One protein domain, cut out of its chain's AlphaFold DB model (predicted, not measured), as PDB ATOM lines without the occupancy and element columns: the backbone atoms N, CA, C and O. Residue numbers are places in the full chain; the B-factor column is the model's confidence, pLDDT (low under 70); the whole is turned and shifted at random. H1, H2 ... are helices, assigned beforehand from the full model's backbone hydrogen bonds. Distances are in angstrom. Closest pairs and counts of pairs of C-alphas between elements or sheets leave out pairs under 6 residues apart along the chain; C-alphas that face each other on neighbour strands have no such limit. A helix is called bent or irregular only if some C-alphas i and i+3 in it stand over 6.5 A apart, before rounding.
ATOM      1  N   VAL A   2     203.745 189.204 121.530       61.94
ATOM      2  CA  VAL A   2     202.817 188.939 122.653       61.94
ATOM      3  C   VAL A   2     202.328 187.485 122.698       61.94
ATOM      4  O   VAL A   2     202.515 186.840 123.716       61.94
ATOM      5  N   ALA A   3     201.846 186.921 121.581       64.88
ATOM      6  CA  ALA A   3     201.342 185.540 121.535       64.88
ATOM      7  C   ALA A   3     202.384 184.452 121.878       64.88
ATOM      8  O   ALA A   3     202.040 183.443 122.487       64.88
ATOM      9  N   LYS A   4     203.666 184.653 121.522       68.00
ATOM     10  CA  LYS A   4     204.755 183.729 121.906       68.00
ATOM     11  C   LYS A   4     205.053 183.811 123.401       68.00
ATOM     12  O   LYS A   4     205.372 182.798 124.006       68.00
ATOM     13  N   LEU A   5     204.942 185.001 123.990       72.88
ATOM     14  CA  LEU A   5     205.126 185.192 125.424       72.88
ATOM     15  C   LEU A   5     203.980 184.529 126.200       72.88
ATOM     16  O   LEU A   5     204.224 183.813 127.166       72.88
ATOM     17  N   THR A   6     202.737 184.696 125.733       71.19
ATOM     18  CA  THR A   6     201.555 184.097 126.370       71.19
ATOM     19  C   THR A   6     201.620 182.573 126.356       71.19
ATOM     20  O   THR A   6     201.339 181.955 127.377       71.19
ATOM     21  N   SER A   7     202.039 181.958 125.242       71.81
ATOM     22  CA  SER A   7     202.173 180.497 125.171       71.81
ATOM     23  C   SER A   7     203.283 179.957 126.081       71.81
ATOM     24  O   SER A   7     203.126 178.886 126.668       71.81
ATOM     25  N   LEU A   8     204.376 180.710 126.252       78.12
ATOM     26  CA  LEU A   8     205.469 180.373 127.168       78.12
ATOM     27  C   LEU A   8     205.009 180.421 128.630       78.12
ATOM     28  O   LEU A   8     205.197 179.449 129.360       78.12
ATOM     29  N   PHE A   9     204.333 181.504 129.031       75.75
ATOM     30  CA  PHE A   9     203.750 181.630 130.370       75.75
ATOM     31  C   PHE A   9     202.732 180.530 130.650       75.75
ATOM     32  O   PHE A   9     202.736 179.949 131.725       75.75
ATOM     33  N   GLN A  10     201.887 180.196 129.682       76.50
ATOM     34  CA  GLN A  10     200.853 179.186 129.865       76.50
ATOM     35  C   GLN A  10     201.422 177.774 130.020       76.50
ATOM     36  O   GLN A  10     200.941 177.016 130.859       76.50
ATOM     37  N   ARG A  11     202.489 177.441 129.280       80.44
ATOM     38  CA  ARG A  11     203.251 176.204 129.508       80.44
ATOM     39  C   ARG A  11     203.895 176.192 130.889       80.44
ATOM     40  O   ARG A  11     203.801 175.182 131.574       80.44
ATOM     41  N   LEU A  12     204.502 177.302 131.307       81.25
ATOM     42  CA  LEU A  12     205.120 177.417 132.627       81.25
ATOM     43  C   LEU A  12     204.085 177.223 133.744       81.25
ATOM     44  O   LEU A  12     204.276 176.380 134.613       81.25
ATOM     45  N   PRO A  44     198.237 169.162 152.840       67.50
ATOM     46  CA  PRO A  44     198.042 168.677 151.470       67.50
ATOM     47  C   PRO A  44     196.785 169.253 150.801       67.50
ATOM     48  O   PRO A  44     196.800 169.573 149.613       67.50
ATOM     49  N   GLY A  45     195.719 169.493 151.576       71.31
ATOM     50  CA  GLY A  45     194.496 170.138 151.084       71.31
ATOM     51  C   GLY A  45     194.730 171.548 150.527       71.31
ATOM     52  O   GLY A  45     194.228 171.876 149.457       71.31
ATOM     53  N   ARG A  46     195.574 172.362 151.177       75.50
ATOM     54  CA  ARG A  46     195.890 173.721 150.696       75.50
ATOM     55  C   ARG A  46     196.748 173.705 149.434       75.50
ATOM     56  O   ARG A  46     196.547 174.538 148.555       75.50
ATOM     57  N   LEU A  47     197.689 172.764 149.317       73.12
ATOM     58  CA  LEU A  47     198.474 172.576 148.086       73.12
ATOM     59  C   LEU A  47     197.560 172.240 146.899       73.12
ATOM     60  O   LEU A  47     197.742 172.783 145.808       73.12
ATOM     61  N   PHE A  48     196.537 171.417 147.135       74.19
ATOM     62  CA  PHE A  48     195.528 171.092 146.133       74.19
ATOM     63  C   PHE A  48     194.670 172.307 145.745       74.19
ATOM     64  O   PHE A  48     194.448 172.538 144.557       74.19
ATOM     65  N   GLU A  49     194.247 173.132 146.710       77.44
ATOM     66  CA  GLU A  49     193.522 174.386 146.440       77.44
ATOM     67  C   GLU A  49     194.336 175.343 145.557       77.44
ATOM     68  O   GLU A  49     193.822 175.855 144.557       77.44
ATOM     69  N   PHE A  50     195.621 175.552 145.867       75.50
ATOM     70  CA  PHE A  50     196.497 176.392 145.043       75.50
ATOM     71  C   PHE A  50     196.662 175.838 143.627       75.50
ATOM     72  O   PHE A  50     196.610 176.599 142.655       75.50
ATOM     73  N   ALA A  51     196.823 174.520 143.497       75.50
ATOM     74  CA  ALA A  51     196.922 173.863 142.201       75.50
ATOM     75  C   ALA A  51     195.627 174.005 141.381       75.50
ATOM     76  O   ALA A  51     195.682 174.307 140.186       75.50
ATOM     77  N   ALA A  52     194.463 173.861 142.022       77.25
ATOM     78  CA  ALA A  52     193.158 174.018 141.388       77.25
ATOM     79  C   ALA A  52     192.933 175.452 140.879       77.25
ATOM     80  O   ALA A  52     192.546 175.639 139.724       77.25
ATOM     81  N   ILE A  53     193.239 176.469 141.694       84.75
ATOM     82  CA  ILE A  53     193.129 177.885 141.298       84.75
ATOM     83  C   ILE A  53     194.028 178.181 140.088       84.75
ATOM     84  O   ILE A  53     193.592 178.812 139.121       84.75
ATOM     85  N   LEU A  54     195.268 177.682 140.108       76.75
ATOM     86  CA  LEU A  54     196.212 177.822 138.997       76.75
ATOM     87  C   LEU A  54     195.700 177.167 137.708       76.75
ATOM     88  O   LEU A  54     195.767 177.776 136.637       76.75
ATOM     89  N   ILE A  55     195.145 175.957 137.802       77.62
ATOM     90  CA  ILE A  55     194.568 175.239 136.658       77.62
ATOM     91  C   ILE A  55     193.382 175.999 136.064       77.62
ATOM     92  O   ILE A  55     193.311 176.137 134.843       77.62
ATOM     93  N   ILE A  56     192.485 176.539 136.893       84.06
ATOM     94  CA  ILE A  56     191.342 177.335 136.415       84.06
ATOM     95  C   ILE A  56     191.836 178.528 135.589       84.06
ATOM     96  O   ILE A  56     191.310 178.799 134.507       84.06
ATOM     97  N   PHE A  57     192.889 179.206 136.051       80.81
ATOM     98  CA  PHE A  57     193.479 180.329 135.325       80.81
ATOM     99  C   PHE A  57     194.071 179.902 133.971       80.81
ATOM    100  O   PHE A  57     193.861 180.565 132.946       80.81
ATOM    101  N   VAL A  58     194.761 178.757 133.932       79.94
ATOM    102  CA  VAL A  58     195.299 178.175 132.691       79.94
ATOM    103  C   VAL A  58     194.178 177.819 131.711       79.94
ATOM    104  O   VAL A  58     194.275 178.182 130.534       79.94
ATOM    105  N   ILE A  59     193.108 177.174 132.189       80.81
ATOM    106  CA  ILE A  59     191.932 176.788 131.393       80.81
ATOM    107  C   ILE A  59     191.252 178.026 130.803       80.81
ATOM    108  O   ILE A  59     191.022 178.075 129.594       80.81
ATOM    109  N   ALA A  60     190.984 179.053 131.615       84.88
ATOM    110  CA  ALA A  60     190.354 180.291 131.154       84.88
ATOM    111  C   ALA A  60     191.180 180.981 130.053       84.88
ATOM    112  O   ALA A  60     190.639 181.462 129.052       84.88
ATOM    113  N   THR A  61     192.506 180.979 130.202       78.94
ATOM    114  CA  THR A  61     193.419 181.552 129.205       78.94
ATOM    115  C   THR A  61     193.446 180.719 127.915       78.94
ATOM    116  O   THR A  61     193.493 181.283 126.820       78.94
ATOM    117  N   LEU A  62     193.360 179.388 128.019       78.31
ATOM    118  CA  LEU A  62     193.289 178.458 126.882       78.31
ATOM    119  C   LEU A  62     191.987 178.656 126.103       78.31
ATOM    120  O   LEU A  62     192.022 178.834 124.888       78.31
ATOM    121  N   LEU A  63     190.848 178.722 126.800       83.44
ATOM    122  CA  LEU A  63     189.544 179.015 126.198       83.44
ATOM    123  C   LEU A  63     189.553 180.345 125.444       83.44
ATOM    124  O   LEU A  63     189.015 180.434 124.339       83.44
ATOM    125  N   ARG A  64     190.198 181.373 126.010       82.38
ATOM    126  CA  ARG A  64     190.360 182.664 125.334       82.38
ATOM    127  C   ARG A  64     191.146 182.523 124.032       82.38
ATOM    128  O   ARG A  64     190.686 183.021 123.010       82.38
ATOM    129  N   GLN A  65     192.282 181.827 124.052       77.31
ATOM    130  CA  GLN A  65     193.088 181.598 122.849       77.31
ATOM    131  C   GLN A  65     192.339 180.791 121.785       77.31
ATOM    132  O   GLN A  65     192.391 181.150 120.611       77.31
ATOM    133  N   ILE A  66     191.612 179.744 122.186       82.25
ATOM    134  CA  ILE A  66     190.792 178.930 121.277       82.25
ATOM    135  C   ILE A  66     189.717 179.803 120.623       82.25
ATOM    136  O   ILE A  66     189.593 179.809 119.398       82.25
ATOM    137  N   ARG A  67     188.995 180.611 121.410       85.88
ATOM    138  CA  ARG A  67     187.988 181.549 120.895       85.88
ATOM    139  C   ARG A  67     188.589 182.556 119.914       85.88
ATOM    140  O   ARG A  67     187.989 182.821 118.876       85.88
ATOM    141  N   ASP A  68     189.753 183.112 120.235       82.88
ATOM    142  CA  ASP A  68     190.431 184.078 119.368       82.88
ATOM    143  C   ASP A  68     190.961 183.410 118.081       82.88
ATOM    144  O   ASP A  68     191.008 184.057 117.037       82.88
ATOM    145  N   SER A  69     191.303 182.115 118.123       80.94
ATOM    146  CA  SER A  69     191.687 181.330 116.939       80.94
ATOM    147  C   SER A  69     190.506 180.987 116.027       80.94
ATOM    148  O   SER A  69     190.672 180.997 114.817       80.94
ATOM    149  N   LEU A  70     189.321 180.744 116.600       80.44
ATOM    150  CA  LEU A  70     188.072 180.472 115.874       80.44
ATOM    151  C   LEU A  70     187.454 181.728 115.248       80.44
ATOM    152  O   LEU A  70     186.630 181.625 114.348       80.44
ATOM    153  N   ARG A  71     187.797 182.914 115.766       77.25
ATOM    154  CA  ARG A  71     187.361 184.210 115.224       77.25
ATOM    155  C   ARG A  71     188.230 184.717 114.066       77.25
ATOM    156  O   ARG A  71     187.914 185.778 113.529       77.25
ATOM    157  N   LYS A  72     189.317 184.018 113.735       52.53
ATOM    158  CA  LYS A  72     190.110 184.249 112.521       52.53
ATOM    159  C   LYS A  72     189.568 183.417 111.375       52.53
ATOM    160  O   LYS A  72     189.627 183.942 110.246       52.53
TER     161      LYS A  72
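Overview. This is residues 2 to 12 and 44 to 72 of the 72 residues of an uncharacterized protein of candidate division GN15 bacterium (UniProt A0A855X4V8). One long helix, H2, makes the length of a rod, and a much shorter helix, H1, runs loosely beside it, the opposite way, near the stretch of H2 around Val 58. Both ends of H2 stick out past this meeting place, with residues 44 to 56 and 66 to 72 standing free. The printed part has 40 residues with two named helices, H1 then H2 along the chain, and no named strand; the class is all helix. The whole is loose, with a radius of gyration of the C-alphas of 12.7 A, and spans 42 by 18 by 9 A.

Along the chain. The printed part begins with H1, residues 2 to 12, which runs from C-alpha 2 at (202.817, 188.939, 122.653) to C-alpha 12 at (205.120, 177.417, 132.627), a length of 15.4 A. H2, residues 44 to 70, begins at C-alpha 44 at (198.042, 168.677, 151.470) and ends at C-alpha 70 at (188.072, 180.472, 115.874), 38.8 A away. Neither helix is bent.

Arrangement. H1 and H2 are close but not clearly touching, with 2 pairs of C-alphas within 8 A. Their closest C-alphas are those of Gln 10 and Val 58, 6.3 A apart. Their lines stand at a shallow tilt of 29 degrees, and they run opposite ways. Their centres are 13.6 A apart. In H1 and H2 every O i to N i+4 pair is within hydrogen-bond range.

Size, cuts and confidence. The two C-alphas farthest apart are those of Pro 44 and Lys 72, at 42.7 A. Residues 13 to 43 are cut out, and the link from H1 to H2 runs across this cut, where C-alphas 12 and 44 are 21.9 A apart. Lys 72 is the chain's last residue. The mean pLDDT of the printed part is 76.6; residues 2 to 4, residue 44 and residue 72 are under 70.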